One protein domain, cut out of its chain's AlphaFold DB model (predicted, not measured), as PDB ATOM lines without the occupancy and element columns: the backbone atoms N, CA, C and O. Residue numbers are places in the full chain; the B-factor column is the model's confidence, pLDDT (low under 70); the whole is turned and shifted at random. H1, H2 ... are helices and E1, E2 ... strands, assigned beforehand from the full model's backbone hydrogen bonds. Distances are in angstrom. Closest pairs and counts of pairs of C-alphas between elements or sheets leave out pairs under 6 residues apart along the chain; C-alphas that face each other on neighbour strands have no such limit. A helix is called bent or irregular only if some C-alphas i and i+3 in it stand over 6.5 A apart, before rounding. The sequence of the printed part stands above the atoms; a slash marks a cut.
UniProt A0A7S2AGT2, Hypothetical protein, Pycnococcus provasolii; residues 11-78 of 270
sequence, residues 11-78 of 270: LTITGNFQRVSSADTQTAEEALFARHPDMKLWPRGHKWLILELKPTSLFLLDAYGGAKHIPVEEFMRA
ATOM      1  N   LEU A  11     -14.890 -31.641 -19.209       92.81
ATOM      2  CA  LEU A  11     -13.731 -30.801 -19.490       92.81
ATOM      3  C   LEU A  11     -13.948 -29.414 -18.888       92.81
ATOM      4  O   LEU A  11     -14.883 -28.709 -19.272       92.81
ATOM      5  N   THR A  12     -13.042 -29.008 -18.007       93.94
ATOM      6  CA  THR A  12     -12.973 -27.653 -17.462       93.94
ATOM      7  C   THR A  12     -11.757 -26.951 -18.046       93.94
ATOM      8  O   THR A  12     -10.632 -27.438 -17.928       93.94
ATOM      9  N   ILE A  13     -11.985 -25.807 -18.693       95.50
ATOM     10  CA  ILE A  13     -10.934 -24.965 -19.272       95.50
ATOM     11  C   ILE A  13     -10.868 -23.677 -18.456       95.50
ATOM     12  O   ILE A  13     -11.810 -22.885 -18.467       95.50
ATOM     13  N   THR A  14      -9.747 -23.457 -17.775       95.44
ATOM     14  CA  THR A  14      -9.464 -22.218 -17.045       95.44
ATOM     15  C   THR A  14      -8.463 -21.396 -17.840       95.44
ATOM     16  O   THR A  14      -7.545 -21.937 -18.456       95.44
ATOM     17  N   GLY A  15      -8.636 -20.077 -17.855       95.31
ATOM     18  CA  GLY A  15      -7.794 -19.198 -18.649       95.31
ATOM     19  C   GLY A  15      -8.094 -17.722 -18.447       95.31
ATOM     20  O   GLY A  15      -8.973 -17.343 -17.675       95.31
ATOM     21  N   ASN A  16      -7.365 -16.892 -19.185       95.12
ATOM     22  CA  ASN A  16      -7.540 -15.445 -19.172       95.12
ATOM     23  C   ASN A  16      -8.374 -15.007 -20.372       95.12
ATOM     24  O   ASN A  16      -8.048 -15.341 -21.511       95.12
ATOM     25  N   PHE A  17      -9.421 -14.222 -20.129       94.56
ATOM     26  CA  PHE A  17     -10.136 -13.561 -21.213       94.56
ATOM     27  C   PHE A  17      -9.369 -12.334 -21.697       94.56
ATOM     28  O   PHE A  17      -8.941 -11.495 -20.905       94.56
ATOM     29  N   GLN A  18      -9.267 -12.192 -23.012       95.00
ATOM     30  CA  GLN A  18      -8.754 -10.994 -23.665       95.00
ATOM     31  C   GLN A  18      -9.612 -10.638 -24.875       95.00
ATOM     32  O   GLN A  18     -10.319 -11.485 -25.420       95.00
ATOM     33  N   ARG A  19      -9.562  -9.378 -25.314       94.38
ATOM     34  CA  ARG A  19     -10.200  -8.996 -26.579       94.38
ATOM     35  C   ARG A  19      -9.473  -9.665 -27.738       94.38
ATOM     36  O   ARG A  19      -8.243  -9.687 -27.753       94.38
ATOM     37  N   VAL A  20     -10.240 -10.162 -28.704       94.31
ATOM     38  CA  VAL A  20      -9.687 -10.628 -29.977       94.31
ATOM     39  C   VAL A  20      -8.969  -9.462 -30.664       94.31
ATOM     40  O   VAL A  20      -9.403  -8.309 -30.574       94.31
ATOM     41  N   SER A  21      -7.838  -9.756 -31.307       92.44
ATOM     42  CA  SER A  21      -7.064  -8.756 -32.039       92.44
ATOM     43  C   SER A  21      -7.880  -8.185 -33.208       92.44
ATOM     44  O   SER A  21      -8.791  -8.833 -33.730       92.44
ATOM     45  N   SER A  22      -7.548  -6.980 -33.676       88.94
ATOM     46  CA  SER A  22      -8.211  -6.415 -34.860       88.94
ATOM     47  C   SER A  22      -8.006  -7.269 -36.117       88.94
ATOM     48  O   SER A  22      -8.885  -7.290 -36.971       88.94
ATOM     49  N   ALA A  23      -6.882  -7.988 -36.214       93.06
ATOM     50  CA  ALA A  23      -6.583  -8.877 -37.334       93.06
ATOM     51  C   ALA A  23      -7.480 -10.128 -37.353       93.06
ATOM     52  O   ALA A  23      -7.843 -10.598 -38.426       93.06
ATOM     53  N   ASP A  24      -7.890 -10.620 -36.180       93.62
ATOM     54  CA  ASP A  24      -8.648 -11.873 -36.043       93.62
ATOM     55  C   ASP A  24     -10.152 -11.653 -35.818       93.62
ATOM     56  O   ASP A  24     -10.926 -12.612 -35.783       93.62
ATOM     57  N   THR A  25     -10.589 -10.397 -35.663       91.69
ATOM     58  CA  THR A  25     -11.977 -10.051 -35.306       91.69
ATOM     59  C   THR A  25     -12.979 -10.629 -36.306       91.69
ATOM     60  O   THR A  25     -13.936 -11.276 -35.892       91.69
ATOM     61  N   GLN A  26     -12.741 -10.465 -37.612       92.25
ATOM     62  CA  GLN A  26     -13.647 -10.981 -38.643       92.25
ATOM     63  C   GLN A  26     -13.749 -12.512 -38.595       92.25
ATOM     64  O   GLN A  26     -14.848 -13.062 -38.613       92.25
ATOM     65  N   THR A  27     -12.615 -13.203 -38.477       94.62
ATOM     66  CA  THR A  27     -12.573 -14.669 -38.380       94.62
ATOM     67  C   THR A  27     -13.335 -15.168 -37.150       94.62
ATOM     68  O   THR A  27     -14.089 -16.138 -37.232       94.62
ATOM     69  N   ALA A  28     -13.179 -14.490 -36.009       93.38
ATOM     70  CA  ALA A  28     -13.889 -14.826 -34.781       93.38
ATOM     71  C   ALA A  28     -15.408 -14.584 -34.894       93.38
ATOM     72  O   ALA A  28     -16.193 -15.427 -34.455       93.38
ATOM     73  N   GLU A  29     -15.834 -13.484 -35.528       92.38
ATOM     74  CA  GLU A  29     -17.249 -13.219 -35.837       92.38
ATOM     75  C   GLU A  29     -17.845 -14.308 -36.722       92.38
ATOM     76  O   GLU A  29     -18.897 -14.865 -36.412       92.38
ATOM     77  N   GLU A  30     -17.165 -14.639 -37.818       93.50
ATOM     78  CA  GLU A  30     -17.620 -15.655 -38.762       93.50
ATOM     79  C   GLU A  30     -17.761 -17.024 -38.085       93.50
ATOM     80  O   GLU A  30     -18.772 -17.701 -38.288       93.50
ATOM     81  N   ALA A  31     -16.813 -17.400 -37.220       91.81
ATOM     82  CA  ALA A  31     -16.876 -18.637 -36.445       91.81
ATOM     83  C   ALA A  31     -18.073 -18.662 -35.476       91.81
ATOM     84  O   ALA A  31     -18.834 -19.640 -35.461       91.81
ATOM     85  N   LEU A  32     -18.284 -17.587 -34.706       90.81
ATOM     86  CA  LEU A  32     -19.423 -17.463 -33.790       90.81
ATOM     87  C   LEU A  32     -20.747 -17.521 -34.547       90.81
ATOM     88  O   LEU A  32     -21.629 -18.298 -34.193       90.81
ATOM     89  N   PHE A  33     -20.877 -16.762 -35.632       91.06
ATOM     90  CA  PHE A  33     -22.113 -16.682 -36.401       91.06
ATOM     91  C   PHE A  33     -22.404 -17.932 -37.233       91.06
ATOM     92  O   PHE A  33     -23.564 -18.203 -37.547       91.06
ATOM     93  N   ALA A  34     -21.382 -18.699 -37.616       90.00
ATOM     94  CA  ALA A  34     -21.575 -20.008 -38.227       90.00
ATOM     95  C   ALA A  34     -22.175 -21.002 -37.221       90.00
ATOM     96  O   ALA A  34     -23.029 -21.813 -37.590       90.00
ATOM     97  N   ARG A  35     -21.766 -20.927 -35.947       86.94
ATOM     98  CA  ARG A  35     -22.286 -21.784 -34.873       86.94
ATOM     99  C   ARG A  35     -23.628 -21.302 -34.311       86.94
ATOM    100  O   ARG A  35     -24.485 -22.133 -34.011       86.94
ATOM    101  N   HIS A  36     -23.809 -19.989 -34.206       88.75
ATOM    102  CA  HIS A  36     -24.968 -19.305 -33.631       88.75
ATOM    103  C   HIS A  36     -25.498 -18.243 -34.612       88.75
ATOM    104  O   HIS A  36     -25.230 -17.048 -34.458       88.75
ATOM    105  N   PRO A  37     -26.226 -18.647 -35.671       89.56
ATOM    106  CA  PRO A  37     -26.672 -17.720 -36.716       89.56
ATOM    107  C   PRO A  37     -27.564 -16.578 -36.217       89.56
ATOM    108  O   PRO A  37     -27.616 -15.519 -36.838       89.56
ATOM    109  N   ASP A  38     -28.258 -16.787 -35.103       87.19
ATOM    110  CA  ASP A  38     -29.103 -15.816 -34.416       87.19
ATOM    111  C   ASP A  38     -28.318 -14.629 -33.837       87.19
ATOM    112  O   ASP A  38     -28.852 -13.521 -33.798       87.19
ATOM    113  N   MET A  39     -27.029 -14.801 -33.511       89.81
ATOM    114  CA  MET A  39     -26.160 -13.699 -33.072       89.81
ATOM    115  C   MET A  39     -26.011 -12.597 -34.134       89.81
ATOM    116  O   MET A  39     -25.822 -11.432 -33.791       89.81
ATOM    117  N   LYS A  40     -26.200 -12.909 -35.427       88.75
ATOM    118  CA  LYS A  40     -26.212 -11.902 -36.511       88.75
ATOM    119  C   LYS A  40     -27.345 -10.881 -36.371       88.75
ATOM    120  O   LYS A  40     -27.275  -9.800 -36.956       88.75
ATOM    121  N   LEU A  41     -28.409 -11.247 -35.655       87.94
ATOM    122  CA  LEU A  41     -29.600 -10.425 -35.447       87.94
ATOM    123  C   LEU A  41     -29.527  -9.610 -34.152       87.94
ATOM    124  O   LEU A  41     -30.452  -8.854 -33.854       87.94
ATOM    125  N   TRP A  42     -28.452  -9.750 -33.373       87.31
ATOM    126  CA  TRP A  42     -28.307  -9.029 -32.118       87.31
ATOM    127  C   TRP A  42     -28.188  -7.510 -32.340       87.31
ATOM    128  O   TRP A  42     -27.631  -7.059 -33.347       87.31
ATOM    129  N   PRO A  43     -28.694  -6.678 -31.405       86.88
ATOM    130  CA  PRO A  43     -28.691  -5.225 -31.564       86.88
ATOM    131  C   PRO A  43     -27.281  -4.643 -31.723       86.88
ATOM    132  O   PRO A  43     -26.487  -4.653 -30.785       86.88
ATOM    133  N   ARG A  44     -26.977  -4.044 -32.881       84.44
ATOM    134  CA  ARG A  44     -25.649  -3.454 -33.165       84.44
ATOM    135  C   ARG A  44     -25.227  -2.359 -32.173       84.44
ATOM    136  O   ARG A  44     -24.040  -2.157 -31.947       84.44
ATOM    137  N   GLY A  45     -26.188  -1.666 -31.557       86.31
ATOM    138  CA  GLY A  45     -25.934  -0.579 -30.604       86.31
ATOM    139  C   GLY A  45     -25.423  -1.016 -29.222       86.31
ATOM    140  O   GLY A  45     -25.036  -0.157 -28.434       86.31
ATOM    141  N   HIS A  46     -25.400  -2.317 -28.910       85.25
ATOM    142  CA  HIS A  46     -25.065  -2.827 -27.570       85.25
ATOM    143  C   HIS A  46     -23.559  -2.997 -27.302       85.25
ATOM    144  O   HIS A  46     -23.190  -3.502 -26.246       85.25
ATOM    145  N   LYS A  47     -22.682  -2.539 -28.210       87.81
ATOM    146  CA  LYS A  47     -21.213  -2.574 -28.045       87.81
ATOM    147  C   LYS A  47     -20.683  -3.972 -27.680       87.81
ATOM    148  O   LYS A  47     -19.893  -4.113 -26.748       87.81
ATOM    149  N   TRP A  48     -21.141  -4.994 -28.405       87.56
ATOM    150  CA  TRP A  48     -20.694  -6.376 -28.220       87.56
ATOM    151  C   TRP A  48     -19.170  -6.479 -28.306       87.56
ATOM    152  O   TRP A  48     -18.540  -5.846 -29.154       87.56
ATOM    153  N   LEU A  49     -18.591  -7.267 -27.404       90.69
ATOM    154  CA  LEU A  49     -17.168  -7.570 -27.387       90.69
ATOM    155  C   LEU A  49     -16.973  -9.010 -27.828       90.69
ATOM    156  O   LEU A  49     -17.709  -9.894 -27.395       90.69
ATOM    157  N   ILE A  50     -15.940  -9.238 -28.626       91.56
ATOM    158  CA  ILE A  50     -15.502 -10.581 -28.985       91.56
ATOM    159  C   ILE A  50     -14.263 -10.863 -28.161       91.56
ATOM    160  O   ILE A  50     -13.239 -10.183 -28.286       91.56
ATOM    161  N   LEU A  51     -14.415 -11.811 -27.247       94.19
ATOM    162  CA  LEU A  51     -13.381 -12.195 -26.307       94.19
ATOM    163  C   LEU A  51     -12.888 -13.595 -26.644       94.19
ATOM    164  O   LEU A  51     -13.659 -14.466 -27.041       94.19
ATOM    165  N   GLU A  52     -11.599 -13.800 -26.442       94.19
ATOM    166  CA  GLU A  52     -10.947 -15.094 -26.521       94.19
ATOM    167  C   GLU A  52     -10.542 -15.525 -25.112       94.19
ATOM    168  O   GLU A  52      -9.956 -14.736 -24.364       94.19
ATOM    169  N   LEU A  53     -10.835 -16.777 -24.759       94.75
ATOM    170  CA  LEU A  53     -10.276 -17.422 -23.576       94.75
ATOM    171  C   LEU A  53      -8.909 -18.001 -23.945       94.75
ATOM    172  O   LEU A  53      -8.842 -18.939 -24.733       94.75
ATOM    173  N   LYS A  54      -7.830 -17.471 -23.364       95.31
ATOM    174  CA  LYS A  54      -6.483 -18.050 -23.453       95.31
ATOM    175  C   LYS A  54      -6.305 -19.095 -22.351       95.31
ATOM    176  O   LYS A  54      -6.176 -18.687 -21.191       95.31
ATOM    177  N   PRO A  55      -6.312 -20.407 -22.666       95.88
ATOM    178  CA  PRO A  55      -6.251 -21.446 -21.647       95.88
ATOM    179  C   PRO A  55      -4.931 -21.395 -20.879       95.88
ATOM    180  O   PRO A  55      -3.863 -21.229 -21.464       95.88
ATOM    181  N   THR A  56      -5.009 -21.562 -19.565       95.44
ATOM    182  CA  THR A  56      -3.860 -21.704 -18.663       95.44
ATOM    183  C   THR A  56      -3.866 -23.049 -17.945       95.44
ATOM    184  O   THR A  56      -2.809 -23.525 -17.545       95.44
ATOM    185  N   SER A  57      -5.034 -23.683 -17.812       94.81
ATOM    186  CA  SER A  57      -5.175 -25.026 -17.256       94.81
ATOM    187  C   SER A  57      -6.369 -25.744 -17.877       94.81
ATOM    188  O   SER A  57      -7.383 -25.121 -18.205       94.81
ATOM    189  N   LEU A  58      -6.238 -27.060 -18.036       94.56
ATOM    190  CA  LEU A  58      -7.304 -27.939 -18.490       94.56
ATOM    191  C   LEU A  58      -7.423 -29.127 -17.539       94.56
ATOM    192  O   LEU A  58      -6.447 -29.842 -17.314       94.56
ATOM    193  N   PHE A  59      -8.631 -29.347 -17.029       92.12
ATOM    194  CA  PHE A  59      -9.002 -30.494 -16.205       92.12
ATOM    195  C   PHE A  59      -9.965 -31.386 -16.986       92.12
ATOM    196  O   PHE A  59     -11.051 -30.944 -17.359       92.12
ATOM    197  N   LEU A  60      -9.572 -32.636 -17.231       91.31
ATOM    198  CA  LEU A  60     -10.354 -33.622 -17.974       91.31
ATOM    199  C   LEU A  60     -10.682 -34.825 -17.094       91.31
ATOM    200  O   LEU A  60      -9.781 -35.513 -16.622       91.31
ATOM    201  N   LEU A  61     -11.967 -35.124 -16.939       86.94
ATOM    202  CA  LEU A  61     -12.452 -36.395 -16.417       86.94
ATOM    203  C   LEU A  61     -13.083 -37.174 -17.572       86.94
ATOM    204  O   LEU A  61     -14.158 -36.816 -18.043       86.94
ATOM    205  N   ASP A  62     -12.394 -38.208 -18.044       82.56
ATOM    206  CA  ASP A  62     -12.778 -39.021 -19.207       82.56
ATOM    207  C   ASP A  62     -12.920 -40.520 -18.900       82.56
ATOM    208  O   ASP A  62     -13.243 -41.310 -19.784       82.56
ATOM    209  N   ALA A  63     -12.636 -40.916 -17.656       79.12
ATOM    210  CA  ALA A  63     -12.740 -42.279 -17.154       79.12
ATOM    211  C   ALA A  63     -12.739 -42.290 -15.615       79.12
ATOM    212  O   ALA A  63     -12.447 -41.287 -14.960       79.12
ATOM    213  N   TYR A  64     -13.035 -43.453 -15.027       71.88
ATOM    214  CA  TYR A  64     -12.813 -43.684 -13.598       71.88
ATOM    215  C   TYR A  64     -11.328 -43.495 -13.238       71.88
ATOM    216  O   TYR A  64     -10.446 -43.851 -14.020       71.88
ATOM    217  N   GLY A  65     -11.055 -42.969 -12.040       68.19
ATOM    218  CA  GLY A  65      -9.689 -42.718 -11.550       68.19
ATOM    219  C   GLY A  65      -9.356 -41.248 -11.278       68.19
ATOM    220  O   GLY A  65      -8.239 -40.956 -10.860       68.19
ATOM    221  N   GLY A  66     -10.317 -40.340 -11.462       74.25
ATOM    222  CA  GLY A  66     -10.167 -38.915 -11.163       74.25
ATOM    223  C   GLY A  66      -9.774 -38.076 -12.379       74.25
ATOM    224  O   GLY A  66      -9.435 -38.596 -13.442       74.25
ATOM    225  N   ALA A  67      -9.868 -36.755 -12.220       81.31
ATOM    226  CA  ALA A  67      -9.564 -35.817 -13.291       81.31
ATOM    227  C   ALA A  67      -8.051 -35.726 -13.550       81.31
ATOM    228  O   ALA A  67      -7.231 -35.782 -12.632       81.31
ATOM    229  N   LYS A  68      -7.687 -35.547 -14.818       87.81
ATOM    230  CA  LYS A  68      -6.316 -35.411 -15.311       87.81
ATOM    231  C   LYS A  68      -6.073 -33.978 -15.760       87.81
ATOM    232  O   LYS A  68      -6.948 -33.349 -16.356       87.81
ATOM    233  N   HIS A  69      -4.861 -33.488 -15.531       91.12
ATOM    234  CA  HIS A  69      -4.422 -32.224 -16.106       91.12
ATOM    235  C   HIS A  69      -3.914 -32.448 -17.535       91.12
ATOM    236  O   HIS A  69      -3.008 -33.258 -17.737       91.12
ATOM    237  N   ILE A  70      -4.453 -31.713 -18.510       93.56
ATOM    238  CA  ILE A  70      -3.951 -31.730 -19.892       93.56
ATOM    239  C   ILE A  70      -3.027 -30.522 -20.095       93.56
ATOM    240  O   ILE A  70      -3.438 -29.390 -19.819       93.56
ATOM    241  N   PRO A  71      -1.794 -30.706 -20.597       95.19
ATOM    242  CA  PRO A  71      -0.963 -29.586 -21.023       95.19
ATOM    243  C   PRO A  71      -1.679 -28.727 -22.075       95.19
ATOM    244  O   PRO A  71      -2.173 -29.244 -23.076       95.19
ATOM    245  N   VAL A  72      -1.684 -27.402 -21.896       96.06
ATOM    246  CA  VAL A  72      -2.324 -26.465 -22.843       96.06
ATOM    247  C   VAL A  72      -1.822 -26.690 -24.272       96.06
ATOM    248  O   VAL A  72      -2.620 -26.799 -25.196       96.06
ATOM    249  N   GLU A  73      -0.511 -26.856 -24.453       95.75
ATOM    250  CA  GLU A  73       0.096 -27.094 -25.769       95.75
ATOM    251  C   GLU A  73      -0.323 -28.413 -26.421       95.75
ATOM    252  O   GLU A  73      -0.262 -28.551 -27.641       95.75
ATOM    253  N   GLU A  74      -0.694 -29.417 -25.629       95.19
ATOM    254  CA  GLU A  74      -1.247 -30.664 -26.153       95.19
ATOM    255  C   GLU A  74      -2.666 -30.430 -26.670       95.19
ATOM    256  O   GLU A  74      -2.949 -30.737 -27.827       95.19
ATOM    257  N   PHE A  75      -3.520 -29.794 -25.863       94.25
ATOM    258  CA  PHE A  75      -4.889 -29.457 -26.254       94.25
ATOM    259  C   PHE A  75      -4.941 -28.566 -27.501       94.25
ATOM    260  O   PHE A  75      -5.716 -28.829 -28.415       94.25
ATOM    261  N   MET A  76      -4.086 -27.543 -27.575       94.25
ATOM    262  CA  MET A  76      -4.066 -26.596 -28.697       94.25
ATOM    263  C   MET A  76      -3.575 -27.219 -30.012       94.25
ATOM    264  O   MET A  76      -3.924 -26.724 -31.081       94.25
ATOM    265  N   ARG A  77      -2.769 -28.289 -29.954       95.25
ATOM    266  CA  ARG A  77      -2.292 -29.025 -31.141       95.25
ATOM    267  C   ARG A  77      -3.188 -30.199 -31.524       95.25
ATOM    268  O   ARG A  77      -2.987 -30.776 -32.589       95.25
ATOM    269  N   ALA A  78      -4.128 -30.581 -30.664       92.75
ATOM    270  CA  ALA A  78      -5.008 -31.706 -30.918       92.75
ATOM    271  C   ALA A  78      -5.990 -31.382 -32.052       92.75
ATOM    272  O   ALA A  78      -6.659 -30.349 -32.049       92.75
TER     273      ALA A  78
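This is residues 11 to 78 of the 270 residues of the protein "Hypothetical protein" of Pycnococcus provasolii (UniProt A0A7S2AGT2). A long, narrow ribbon of two bent antiparallel strands, E1 and E2, makes the length of the model, with helices H1 and H2 at one end and the short strand E3 and helix H3 toward the other. Residues 42 to 48, between H2 and E2, stick out free. The printed part has 68 residues with three named helices and three named strands, in the order E1 H1 H2 E2 E3 H3; the antiparallel sheet runs E1, E2, E3. The class is mixed, helices and strands, and the whole is loose, with a radius of gyration of the C-alphas of 15.7 A and spans of 48 by 23 by 20 A.

E1, residues 11 to 19, and E2, residues 51 to 61, are antiparallel neighbours at 166 degrees; N 14 and O 57 are 2.9 A apart, within hydrogen-bond range. E1 bends by 59 degrees at residue 16 and E2 by 74 degrees at residue 56. E2 and E3, residues 68 to 70, form a hairpin, with N 68 and O 60 at 2.8 A. H3, residues 72 to 77, is on the sheet over E2 and stands up from it at 52 degrees; their closest C-alphas, Ser 57 and Val 72, are 6.4 A apart. H1, residues 25 to 35, is only just not on the sheet, with 4 pairs of C-alphas within 10 A. H1 and H2, residues 37 to 41, only just touch, with 3 pairs of C-alphas within 8 A, and only at the corner; the closest are Phe 33 and Met 39, 6.0 A. In H1 and H3 every O i to N i+4 pair is within hydrogen-bond range; in H2 0 of 1 is, but 2 of 2 O i to N i+3 pairs are.

E1 begins at C-alpha 11 (-13.731, -30.801, -19.490) and is 23.2 A long; E2 is 26.2 A, H1 15.6 A, H3 8.7 A, H2 8.0 A and E3 6.3 A. H3 ends at C-alpha 77 (-2.292, -29.025, -31.141).

The two C-alphas farthest apart, Gly 45 and Gly 65, are 49.0 A apart. The printed part has no cut and no long link. The mean pLDDT of the printed part is 90.6; residue 65 is under 70.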